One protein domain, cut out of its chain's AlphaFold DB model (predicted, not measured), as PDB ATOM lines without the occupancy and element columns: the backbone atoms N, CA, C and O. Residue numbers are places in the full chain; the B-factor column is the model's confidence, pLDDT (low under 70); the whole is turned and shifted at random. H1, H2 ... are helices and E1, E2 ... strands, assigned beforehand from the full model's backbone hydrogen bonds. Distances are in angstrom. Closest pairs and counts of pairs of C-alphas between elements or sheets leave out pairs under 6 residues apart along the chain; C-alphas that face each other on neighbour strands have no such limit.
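This is residues 6 to 88 of the 102 residues of an uncharacterized protein of Micromonospora arborensis (UniProt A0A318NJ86). One twisted sheet of four antiparallel strands makes the body, with the short helix H1 near one end of it. After E4 a long stretch without a named element, residues 61 to 88, loops out beyond that end of the sheet, comes back across one face and pairs briefly along E4. The printed part has 83 residues with four named strands and one named helix, in the order E1, E2, H1, E3, E4, and the sheet's order is E1, E2, E3, E4. The class is mostly strand, though under half of the residues are in named elements. The whole is only just compact, close to loose, with a radius of gyration of the C-alphas of 14.1 A, and it is elongated, spanning 44 by 25 by 21 A.

Begin with E1, residues 6 to 15, an edge strand that bends by 71 degrees at residue 10. Through a tight link it forms a hairpin with E2, residues 18 to 28, at 172 degrees between directions; look for N 13 and O 20, 2.9 A apart, and N 8 and O 24, 2.8 A. E2 bends by 77 degrees at residue 25, and a tight link leads to H1, residues 30 to 34. H1 only grazes the sheet, with its residues 32 to 34; its closest C-alphas to E2 are those of Arg 33 and Asp 27, 7.9 A apart. In H1 every O i to N i+4 pair is within hydrogen-bond range. Next comes E3, residues 41 to 47, antiparallel to E2 at 147 degrees, with N 21 and O 44 2.8 A apart. E3 forms a hairpin with E4, residues 56 to 60, the other edge strand, at 167 degrees; N 45 and O 58 are 2.8 A apart. Residues 86 to 87 pair antiparallel with residues 56 to 57 of E4. E1 and E4 are apart.

Find C-alpha 6 at (-34.556, 47.506, -5.863); from there E1 runs 24.2 A to C-alpha 15. E2 covers 26.1 A from Val 18 to Ala 28, and H1 6.2 A from Pro 30 to Glu 34. E3 runs 20.5 A from Arg 41 to Ala 47. E4 runs 14.1 A from Arg 56 and ends with C-alpha 60 at (-38.803, 37.749, -14.782).

The two C-alphas farthest apart are those of Arg 51 and Pro 68, 46.2 A. The printed part has no cut, and no link between named elements is long. The mean pLDDT of the printed part is 87.3; look at residues 63 to 74 for values under 70.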
ATOM      1  N   GLU A   6     -34.016  46.196  -5.528       95.44
ATOM      2  CA  GLU A   6     -34.556  47.506  -5.863       95.44
ATOM      3  C   GLU A   6     -34.211  47.821  -7.316       95.44
ATOM      4  O   GLU A   6     -33.051  47.736  -7.733       95.44
ATOM      5  N   ILE A   7     -35.226  48.189  -8.094       94.75
ATOM      6  CA  ILE A   7     -35.069  48.516  -9.507       94.75
ATOM      7  C   ILE A   7     -35.329  49.997  -9.752       94.75
ATOM      8  O   ILE A   7     -36.312  50.566  -9.277       94.75
ATOM      9  N   LYS A   8     -34.486  50.609 -10.580       97.25
ATOM     10  CA  LYS A   8     -34.802  51.884 -11.211       97.25
ATOM     11  C   LYS A   8     -35.709  51.611 -12.401       97.25
ATOM     12  O   LYS A   8     -35.266  51.077 -13.418       97.25
ATOM     13  N   VAL A   9     -36.980  51.971 -12.248       96.19
ATOM     14  CA  VAL A   9     -38.011  51.771 -13.270       96.19
ATOM     15  C   VAL A   9     -37.649  52.526 -14.549       96.19
ATOM     16  O   VAL A   9     -37.377  53.727 -14.516       96.19
ATOM     17  N   ASP A  10     -37.659  51.810 -15.674       95.25
ATOM     18  CA  ASP A  10     -37.392  52.344 -17.014       95.25
ATOM     19  C   ASP A  10     -38.593  52.217 -17.970       95.25
ATOM     20  O   ASP A  10     -38.585  52.820 -19.047       95.25
ATOM     21  N   CYS A  11     -39.634  51.474 -17.576       94.44
ATOM     22  CA  CYS A  11     -40.918  51.419 -18.263       94.44
ATOM     23  C   CYS A  11     -42.064  51.040 -17.316       94.44
ATOM     24  O   CYS A  11     -41.929  50.132 -16.495       94.44
ATOM     25  N   VAL A  12     -43.215  51.693 -17.501       94.19
ATOM     26  CA  VAL A  12     -44.520  51.273 -16.976       94.19
ATOM     27  C   VAL A  12     -45.522  51.344 -18.123       94.19
ATOM     28  O   VAL A  12     -45.663  52.392 -18.751       94.19
ATOM     29  N   VAL A  13     -46.207  50.240 -18.408       93.38
ATOM     30  CA  VAL A  13     -47.284  50.171 -19.407       93.38
ATOM     31  C   VAL A  13     -48.496  49.521 -18.774       93.38
ATOM     32  O   VAL A  13     -48.378  48.535 -18.049       93.38
ATOM     33  N   THR A  14     -49.666  50.058 -19.082       93.44
ATOM     34  CA  THR A  14     -50.957  49.535 -18.635       93.44
ATOM     35  C   THR A  14     -51.836  49.251 -19.843       93.44
ATOM     36  O   THR A  14     -51.797  49.994 -20.821       93.44
ATOM     37  N   GLY A  15     -52.644  48.201 -19.764       89.75
ATOM     38  CA  GLY A  15     -53.679  47.893 -20.745       89.75
ATOM     39  C   GLY A  15     -54.850  47.205 -20.060       89.75
ATOM     40  O   GLY A  15     -54.721  46.079 -19.570       89.75
ATOM     41  N   GLY A  16     -55.994  47.889 -19.986       90.25
ATOM     42  CA  GLY A  16     -57.120  47.423 -19.178       90.25
ATOM     43  C   GLY A  16     -56.708  47.274 -17.710       90.25
ATOM     44  O   GLY A  16     -56.265  48.233 -17.090       90.25
ATOM     45  N   ARG A  17     -56.831  46.063 -17.159       93.38
ATOM     46  CA  ARG A  17     -56.448  45.745 -15.770       93.38
ATOM     47  C   ARG A  17     -55.074  45.078 -15.639       93.38
ATOM     48  O   ARG A  17     -54.762  44.487 -14.608       93.38
ATOM     49  N   VAL A  18     -54.258  45.126 -16.689       94.50
ATOM     50  CA  VAL A  18     -52.910  44.550 -16.687       94.50
ATOM     51  C   VAL A  18     -51.876  45.663 -16.691       94.50
ATOM     52  O   VAL A  18     -51.983  46.602 -17.478       94.50
ATOM     53  N   ALA A  19     -50.865  45.548 -15.834       95.50
ATOM     54  CA  ALA A  19     -49.708  46.433 -15.817       95.50
ATOM     55  C   ALA A  19     -48.419  45.639 -16.026       95.50
ATOM     56  O   ALA A  19     -48.285  44.513 -15.550       95.50
ATOM     57  N   THR A  20     -47.466  46.243 -16.723       95.19
ATOM     58  CA  THR A  20     -46.093  45.773 -16.895       95.19
ATOM     59  C   THR A  20     -45.149  46.855 -16.397       95.19
ATOM     60  O   THR A  20     -45.261  48.011 -16.802       95.19
ATOM     61  N   VAL A  21     -44.208  46.469 -15.543       94.88
ATOM     62  CA  VAL A  21     -43.135  47.313 -15.021       94.88
ATOM     63  C   VAL A  21     -41.807  46.657 -15.366       94.88
ATOM     64  O   VAL A  21     -41.616  45.474 -15.093       94.88
ATOM     65  N   THR A  22     -40.878  47.414 -15.941       94.94
ATOM     66  CA  THR A  22     -39.481  46.984 -16.075       94.94
ATOM     67  C   THR A  22     -38.539  48.000 -15.453       94.94
ATOM     68  O   THR A  22     -38.865  49.184 -15.335       94.94
ATOM     69  N   GLY A  23     -37.364  47.534 -15.045       94.12
ATOM     70  CA  GLY A  23     -36.317  48.397 -14.519       94.12
ATOM     71  C   GLY A  23     -35.009  47.658 -14.302       94.12
ATOM     72  O   GLY A  23     -34.976  46.427 -14.276       94.12
ATOM     73  N   GLU A  24     -33.933  48.418 -14.148       94.12
ATOM     74  CA  GLU A  24     -32.597  47.884 -13.880       94.12
ATOM     75  C   GLU A  24     -32.312  47.873 -12.382       94.12
ATOM     76  O   GLU A  24     -32.623  48.837 -11.682       94.12
ATOM     77  N   VAL A  25     -31.708  46.794 -11.887       94.12
ATOM     78  CA  VAL A  25     -31.364  46.655 -10.468       94.12
ATOM     79  C   VAL A  25     -30.320  47.698 -10.071       94.12
ATOM     80  O   VAL A  25     -29.205  47.714 -10.603       94.12
ATOM     81  N   VAL A  26     -30.682  48.538  -9.104       97.06
ATOM     82  CA  VAL A  26     -29.808  49.547  -8.485       97.06
ATOM     83  C   VAL A  26     -29.384  49.167  -7.077       97.06
ATOM     84  O   VAL A  26     -28.352  49.656  -6.623       97.06
ATOM     85  N   ASP A  27     -30.129  48.274  -6.427       96.50
ATOM     86  CA  ASP A  27     -29.714  47.663  -5.176       96.50
ATOM     87  C   ASP A  27     -30.302  46.257  -4.993       96.50
ATOM     88  O   ASP A  27     -31.293  45.912  -5.628       96.50
ATOM     89  N   ALA A  28     -29.688  45.424  -4.157       94.44
ATOM     90  CA  ALA A  28     -30.177  44.086  -3.848       94.44
ATOM     91  C   ALA A  28     -29.588  43.538  -2.542       94.44
ATOM     92  O   ALA A  28     -28.614  44.068  -1.996       94.44
ATOM     93  N   ASP A  29     -30.139  42.427  -2.061       94.56
ATOM     94  CA  ASP A  29     -29.535  41.675  -0.964       94.56
ATOM     95  C   ASP A  29     -28.137  41.118  -1.336       94.56
ATOM     96  O   ASP A  29     -27.818  40.972  -2.521       94.56
ATOM     97  N   PRO A  30     -27.276  40.786  -0.348       94.19
ATOM     98  CA  PRO A  30     -25.902  40.353  -0.611       94.19
ATOM     99  C   PRO A  30     -25.770  39.159  -1.564       94.19
ATOM    100  O   PRO A  30     -24.884  39.179  -2.415       94.19
ATOM    101  N   MET A  31     -26.655  38.160  -1.462       91.19
ATOM    102  CA  MET A  31     -26.614  36.976  -2.324       91.19
ATOM    103  C   MET A  31     -26.952  37.365  -3.762       91.19
ATOM    104  O   MET A  31     -26.241  36.984  -4.685       91.19
ATOM    105  N   SER A  32     -27.989  38.182  -3.948       89.69
ATOM    106  CA  SER A  32     -28.384  38.710  -5.258       89.69
ATOM    107  C   SER A  32     -27.285  39.556  -5.916       89.69
ATOM    108  O   SER A  32     -27.069  39.473  -7.128       89.69
ATOM    109  N   ARG A  33     -26.544  40.349  -5.126       90.62
ATOM    110  CA  ARG A  33     -25.377  41.096  -5.625       90.62
ATOM    111  C   ARG A  33     -24.244  40.160  -6.061       90.62
ATOM    112  O   ARG A  33     -23.672  40.379  -7.125       90.62
ATOM    113  N   GLU A  34     -23.946  39.128  -5.270       88.88
ATOM    114  CA  GLU A  34     -22.886  38.143  -5.546       88.88
ATOM    115  C   GLU A  34     -23.148  37.351  -6.832       88.88
ATOM    116  O   GLU A  34     -22.242  37.167  -7.641       88.88
ATOM    117  N   ILE A  35     -24.402  36.961  -7.075       86.31
ATOM    118  CA  ILE A  35     -24.799  36.245  -8.297       86.31
ATOM    119  C   ILE A  35     -25.006  37.171  -9.509       86.31
ATOM    120  O   ILE A  35     -25.475  36.713 -10.546       86.31
ATOM    121  N   GLY A  36     -24.676  38.462  -9.405       87.38
ATOM    122  CA  GLY A  36     -24.594  39.365 -10.557       87.38
ATOM    123  C   GLY A  36     -25.903  40.032 -10.986       87.38
ATOM    124  O   GLY A  36     -26.049  40.385 -12.154       87.38
ATOM    125  N   TRP A  37     -26.863  40.246 -10.079       89.69
ATOM    126  CA  TRP A  37     -28.126  40.920 -10.432       89.69
ATOM    127  C   TRP A  37     -27.980  42.416 -10.720       89.69
ATOM    128  O   TRP A  37     -28.832  42.996 -11.387       89.69
ATOM    129  N   MET A  38     -26.917  43.057 -10.233       91.31
ATOM    130  CA  MET A  38     -26.719  44.499 -10.386       91.31
ATOM    131  C   MET A  38     -26.703  44.918 -11.860       91.31
ATOM    132  O   MET A  38     -26.038  44.286 -12.679       91.31
ATOM    133  N   LYS A  39     -27.396  46.019 -12.183       91.12
ATOM    134  CA  LYS A  39     -27.567  46.563 -13.547       91.12
ATOM    135  C   LYS A  39     -28.323  45.656 -14.522       91.12
ATOM    136  O   LYS A  39     -28.492  46.027 -15.678       91.12
ATOM    137  N   GLN A  40     -28.792  44.492 -14.086       90.62
ATOM    138  CA  GLN A  40     -29.624  43.641 -14.919       90.62
ATOM    139  C   GLN A  40     -31.073  44.117 -14.897       90.62
ATOM    140  O   GLN A  40     -31.537  44.684 -13.903       90.62
ATOM    141  N   ARG A  41     -31.808  43.866 -15.984       92.44
ATOM    142  CA  ARG A  41     -33.221  44.243 -16.079       92.44
ATOM    143  C   ARG A  41     -34.129  43.155 -15.520       92.44
ATOM    144  O   ARG A  41     -34.012  41.986 -15.879       92.44
ATOM    145  N   PHE A  42     -35.074  43.580 -14.693       93.06
ATOM    146  CA  PHE A  42     -36.192  42.776 -14.221       93.06
ATOM    147  C   PHE A  42     -37.496  43.259 -14.841       93.06
ATOM    148  O   PHE A  42     -37.646  44.433 -15.189       93.06
ATOM    149  N   GLY A  43     -38.444  42.334 -14.942       93.62
ATOM    150  CA  GLY A  43     -39.812  42.600 -15.362       93.62
ATOM    151  C   GLY A  43     -40.786  42.109 -14.309       93.62
ATOM    152  O   GLY A  43     -40.586  41.048 -13.720       93.62
ATOM    153  N   PHE A  44     -41.844  42.873 -14.091       94.56
ATOM    154  CA  PHE A  44     -42.938  42.552 -13.193       94.56
ATOM    155  C   PHE A  44     -44.264  42.836 -13.893       94.56
ATOM    156  O   PHE A  44     -44.436  43.889 -14.502       94.56
ATOM    157  N   SER A  45     -45.201  41.902 -13.793       96.06
ATOM    158  CA  SER A  45     -46.539  42.034 -14.358       96.06
ATOM    159  C   SER A  45     -47.580  41.902 -13.267       96.06
ATOM    160  O   SER A  45     -47.459  41.042 -12.398       96.06
ATOM    161  N   VAL A  46     -48.640  42.695 -13.366       96.50
ATOM    162  CA  VAL A  46     -49.825  42.636 -12.510       96.50
ATOM    163  C   VAL A  46     -51.042  42.391 -13.388       96.50
ATOM    164  O   VAL A  46     -51.189  43.045 -14.415       96.50
ATOM    165  N   ALA A  47     -51.925  41.491 -12.969       96.31
ATOM    166  CA  ALA A  47     -53.311  41.429 -13.412       96.31
ATOM    167  C   ALA A  47     -54.219  41.709 -12.208       96.31
ATOM    168  O   ALA A  47     -54.332  40.867 -11.312       96.31
ATOM    169  N   ASP A  48     -54.833  42.892 -12.211       95.69
ATOM    170  CA  ASP A  48     -55.885  43.296 -11.277       95.69
ATOM    171  C   ASP A  48     -57.172  42.552 -11.662       95.69
ATOM    172  O   ASP A  48     -57.764  42.781 -12.719       95.69
ATOM    173  N   ASN A  49     -57.591  41.609 -10.822       93.50
ATOM    174  CA  ASN A  49     -58.772  40.785 -11.083       93.50
ATOM    175  C   ASN A  49     -60.066  41.420 -10.548       93.50
ATOM    176  O   ASN A  49     -61.146  40.843 -10.687       93.50
ATOM    177  N   GLY A  50     -59.985  42.621  -9.974       88.31
ATOM    178  CA  GLY A  50     -61.117  43.350  -9.429       88.31
ATOM    179  C   GLY A  50     -61.581  42.855  -8.058       88.31
ATOM    180  O   GLY A  50     -61.018  41.960  -7.427       88.31
ATOM    181  N   ARG A  51     -62.649  43.483  -7.558       84.88
ATOM    182  CA  ARG A  51     -63.158  43.239  -6.201       84.88
ATOM    183  C   ARG A  51     -63.628  41.794  -6.036       84.88
ATOM    184  O   ARG A  51     -64.393  41.295  -6.852       84.88
ATOM    185  N   GLY A  52     -63.233  41.168  -4.928       84.00
ATOM    186  CA  GLY A  52     -63.631  39.799  -4.584       84.00
ATOM    187  C   GLY A  52     -62.773  38.707  -5.228       84.00
ATOM    188  O   GLY A  52     -62.990  37.532  -4.941       84.00
ATOM    189  N   HIS A  53     -61.779  39.077  -6.040       89.19
ATOM    190  CA  HIS A  53     -60.825  38.154  -6.644       89.19
ATOM    191  C   HIS A  53     -59.401  38.497  -6.210       89.19
ATOM    192  O   HIS A  53     -59.070  39.653  -5.971       89.19
ATOM    193  N   PHE A  54     -58.553  37.476  -6.095       93.94
ATOM    194  CA  PHE A  54     -57.133  37.686  -5.841       93.94
ATOM    195  C   PHE A  54     -56.421  38.031  -7.140       93.94
ATOM    196  O   PHE A  54     -56.562  37.311  -8.132       93.94
ATOM    197  N   ASP A  55     -55.624  39.090  -7.113       96.56
ATOM    198  CA  ASP A  55     -54.801  39.492  -8.247       96.56
ATOM    199  C   ASP A  55     -53.753  38.443  -8.584       96.56
ATOM    200  O   ASP A  55     -53.381  37.591  -7.763       96.56
ATOM    201  N   ARG A  56     -53.243  38.531  -9.810       96.81
ATOM    202  CA  ARG A  56     -52.102  37.730 -10.233       96.81
ATOM    203  C   ARG A  56     -50.900  38.604 -10.510       96.81
ATOM    204  O   ARG A  56     -51.026  39.707 -11.028       96.81
ATOM    205  N   VAL A  57     -49.727  38.072 -10.206       96.19
ATOM    206  CA  VAL A  57     -48.445  38.707 -10.481       96.19
ATOM    207  C   VAL A  57     -47.518  37.753 -11.219       96.19
ATOM    208  O   VAL A  57     -47.608  36.532 -11.082       96.19
ATOM    209  N   GLY A  58     -46.627  38.305 -12.025       94.50
ATOM    210  CA  GLY A  58     -45.552  37.578 -12.688       94.50
ATOM    211  C   GLY A  58     -44.264  38.367 -12.553       94.50
ATOM    212  O   GLY A  58     -44.298  39.589 -12.454       94.50
ATOM    213  N   TRP A  59     -43.127  37.684 -12.541       90.81
ATOM    214  CA  TRP A  59     -41.829  38.347 -12.538       90.81
ATOM    215  C   TRP A  59     -40.827  37.567 -13.381       90.81
ATOM    216  O   TRP A  59     -40.879  36.338 -13.451       90.81
ATOM    217  N   SER A  60     -39.945  38.292 -14.055       87.62
ATOM    218  CA  SER A  60     -38.803  37.749 -14.782       87.62
ATOM    219  C   SER A  60     -37.551  38.422 -14.251       87.62
ATOM    220  O   SER A  60     -37.444  39.649 -14.274       87.62
ATOM    221  N   GLY A  61     -36.647  37.600 -13.732       76.44
ATOM    222  CA  GLY A  61     -35.351  38.023 -13.228       76.44
ATOM    223  C   GLY A  61     -34.270  37.965 -14.290       76.44
ATOM    224  O   GLY A  61     -34.536  37.590 -15.437       76.44
ATOM    225  N   PRO A  62     -33.053  38.355 -13.914       71.44
ATOM    226  CA  PRO A  62     -32.043  38.661 -14.878       71.44
ATOM    227  C   PRO A  62     -31.535  37.354 -15.459       71.44
ATOM    228  O   PRO A  62     -31.393  36.334 -14.776       71.44
ATOM    229  N   GLN A  63     -31.262  37.381 -16.747       65.81
ATOM    230  CA  GLN A  63     -30.585  36.271 -17.377       65.81
ATOM    231  C   GLN A  63     -29.129  36.384 -16.968       65.81
ATOM    232  O   GLN A  63     -28.414  37.289 -17.392       65.81
ATOM    233  N   LEU A  64     -28.733  35.514 -16.048       62.00
ATOM    234  CA  LEU A  64     -27.353  35.418 -15.609       62.00
ATOM    235  C   LEU A  64     -26.518  35.041 -16.835       62.00
ATOM    236  O   LEU A  64     -26.621  33.918 -17.332       62.00
ATOM    237  N   ARG A  65     -25.759  36.010 -17.352       56.47
ATOM    238  CA  ARG A  65     -24.763  35.783 -18.402       56.47
ATOM    239  C   ARG A  65     -23.629  34.944 -17.818       56.47
ATOM    240  O   ARG A  65     -23.432  34.932 -16.603       56.47
ATOM    241  N   ASP A  66     -22.913  34.232 -18.677       57.22
ATOM    242  CA  ASP A  66     -21.713  33.473 -18.303       57.22
ATOM    243  C   ASP A  66     -21.947  32.289 -17.342       57.22
ATOM    244  O   ASP A  66     -21.010  31.805 -16.707       57.22
ATOM    245  N   VAL A  67     -23.176  31.761 -17.250       59.38
ATOM    246  CA  VAL A  67     -23.427  30.481 -16.565       59.38
ATOM    247  C   VAL A  67     -22.941  29.336 -17.466       59.38
ATOM    248  O   VAL A  67     -23.528  29.122 -18.531       59.38
ATOM    249  N   PRO A  68     -21.909  28.558 -17.072       55.38
ATOM    250  CA  PRO A  68     -21.381  27.488 -17.915       55.38
ATOM    251  C   PRO A  68     -22.472  26.485 -18.307       55.38
ATOM    252  O   PRO A  68     -23.152  25.923 -17.449       55.38
ATOM    253  N   GLY A  69     -22.639  26.254 -19.612       63.31
ATOM    254  CA  GLY A  69     -23.627  25.311 -20.148       63.31
ATOM    255  C   GLY A  69     -25.043  25.869 -20.330       63.31
ATOM    256  O   GLY A  69     -25.918  25.123 -20.769       63.31
ATOM    257  N   ARG A  70     -25.280  27.159 -20.050       57.16
ATOM    258  CA  ARG A  70     -26.534  27.839 -20.392       57.16
ATOM    259  C   ARG A  70     -26.298  28.754 -21.599       57.16
ATOM    260  O   ARG A  70     -25.346  29.529 -21.564       57.16
ATOM    261  N   PRO A  71     -27.110  28.673 -22.670       58.09
ATOM    262  CA  PRO A  71     -27.058  29.685 -23.717       58.09
ATOM    263  C   PRO A  71     -27.345  31.056 -23.102       58.09
ATOM    264  O   PRO A  71     -28.152  31.155 -22.175       58.09
ATOM    265  N   ASP A  72     -26.692  32.095 -23.619       61.91
ATOM    266  CA  ASP A  72     -27.028  33.467 -23.262       61.91
ATOM    267  C   ASP A  72     -28.491  33.704 -23.635       61.91
ATOM    268  O   ASP A  72     -28.845  33.828 -24.811       61.91
ATOM    269  N   ASP A  73     -29.361  33.716 -22.628       62.19
ATOM    270  CA  ASP A  73     -30.731  34.138 -22.843       62.19
ATOM    271  C   ASP A  73     -30.696  35.635 -23.261       62.19
ATOM    272  O   ASP A  73     -29.814  36.392 -22.837       62.19
ATOM    273  N   PRO A  74     -31.603  36.077 -24.152       66.06
ATOM    274  CA  PRO A  74     -31.595  37.442 -24.670       66.06
ATOM    275  C   PRO A  74     -32.134  38.430 -23.639       66.06
ATOM    276  O   PRO A  74     -33.293  38.293 -23.231       66.06
ATOM    277  N   GLU A  75     -31.321  39.434 -23.275       74.25
ATOM    278  CA  GLU A  75     -31.635  40.400 -22.213       74.25
ATOM    279  C   GLU A  75     -33.090  40.876 -22.268       74.25
ATOM    280  O   GLU A  75     -33.615  41.238 -23.333       74.25
ATOM    281  N   LEU A  76     -33.733  40.923 -21.097       86.12
ATOM    282  CA  LEU A  76     -35.088  41.441 -20.985       86.12
ATOM    283  C   LEU A  76     -35.120  42.868 -21.539       86.12
ATOM    284  O   LEU A  76     -34.335  43.735 -21.138       86.12
ATOM    285  N   ARG A  77     -36.025  43.110 -22.489       88.62
ATOM    286  CA  ARG A  77     -36.197  44.426 -23.108       88.62
ATOM    287  C   ARG A  77     -37.134  45.294 -22.273       88.62
ATOM    288  O   ARG A  77     -37.928  44.796 -21.481       88.62
ATOM    289  N   ARG A  78     -37.064  46.611 -22.483       92.06
ATOM    290  CA  ARG A  78     -38.010  47.560 -21.879       92.06
ATOM    291  C   ARG A  78     -39.450  47.160 -22.192       92.06
ATOM    292  O   ARG A  78     -39.746  46.779 -23.325       92.06
ATOM    293  N   CYS A  79     -40.316  47.278 -21.189       91.62
ATOM    294  CA  CYS A  79     -41.743  46.963 -21.276       91.62
ATOM    295  C   CYS A  79     -42.060  45.488 -21.596       91.62
ATOM    296  O   CYS A  79     -43.180  45.170 -21.991       91.62
ATOM    297  N   MET A  80     -41.090  44.583 -21.434       89.31
ATOM    298  CA  MET A  80     -41.285  43.141 -21.543       89.31
ATOM    299  C   MET A  80     -41.323  42.537 -20.141       89.31
ATOM    300  O   MET A  80     -40.370  42.664 -19.382       89.31
ATOM    301  N   ALA A  81     -42.413  41.858 -19.805       83.31
ATOM    302  CA  ALA A  81     -42.562  41.132 -18.550       83.31
ATOM    303  C   ALA A  81     -43.382  39.851 -18.796       83.31
ATOM    304  O   ALA A  81     -44.069  39.748 -19.819       83.31
ATOM    305  N   PRO A  82     -43.292  38.832 -17.924       86.94
ATOM    306  CA  PRO A  82     -43.947  37.552 -18.164       86.94
ATOM    307  C   PRO A  82     -45.459  37.654 -17.957       86.94
ATOM    308  O   PRO A  82     -45.967  38.608 -17.367       86.94
ATOM    309  N   ALA A  83     -46.193  36.623 -18.372       92.19
ATOM    310  CA  ALA A  83     -47.598  36.493 -17.997       92.19
ATOM    311  C   ALA A  83     -47.753  36.482 -16.457       92.19
ATOM    312  O   ALA A  83     -46.916  35.900 -15.772       92.19
ATOM    313  N   PRO A  84     -48.808  37.069 -15.874       94.62
ATOM    314  CA  PRO A  84     -49.078  36.940 -14.442       94.62
ATOM    315  C   PRO A  84     -49.422  35.490 -14.054       94.62
ATOM    316  O   PRO A  84     -50.478  34.974 -14.425       94.62
ATOM    317  N   PHE A  85     -48.543  34.812 -13.306       94.06
ATOM    318  CA  PHE A  85     -48.680  33.380 -12.995       94.06
ATOM    319  C   PHE A  85     -48.960  33.068 -11.520       94.06
ATOM    320  O   PHE A  85     -49.655  32.088 -11.242       94.06
ATOM    321  N   HIS A  86     -48.515  33.893 -10.576       95.00
ATOM    322  CA  HIS A  86     -48.757  33.696  -9.146       95.00
ATOM    323  C   HIS A  86     -50.000  34.433  -8.668       95.00
ATOM    324  O   HIS A  86     -50.178  35.597  -8.994       95.00
ATOM    325  N   THR A  87     -50.824  33.788  -7.848       96.06
ATOM    326  CA  THR A  87     -51.941  34.445  -7.153       96.06
ATOM    327  C   THR A  87     -51.439  35.134  -5.886       96.06
ATOM    328  O   THR A  87     -50.744  34.517  -5.073       96.06
ATOM    329  N   VAL A  88     -51.793  36.405  -5.708       93.69
ATOM    330  CA  VAL A  88     -51.466  37.190  -4.512       93.69
ATOM    331  C   VAL A  88     -52.219  36.625  -3.304       93.69
ATOM    332  O   VAL A  88     -53.412  36.347  -3.381       93.69
TER     333      VAL A  88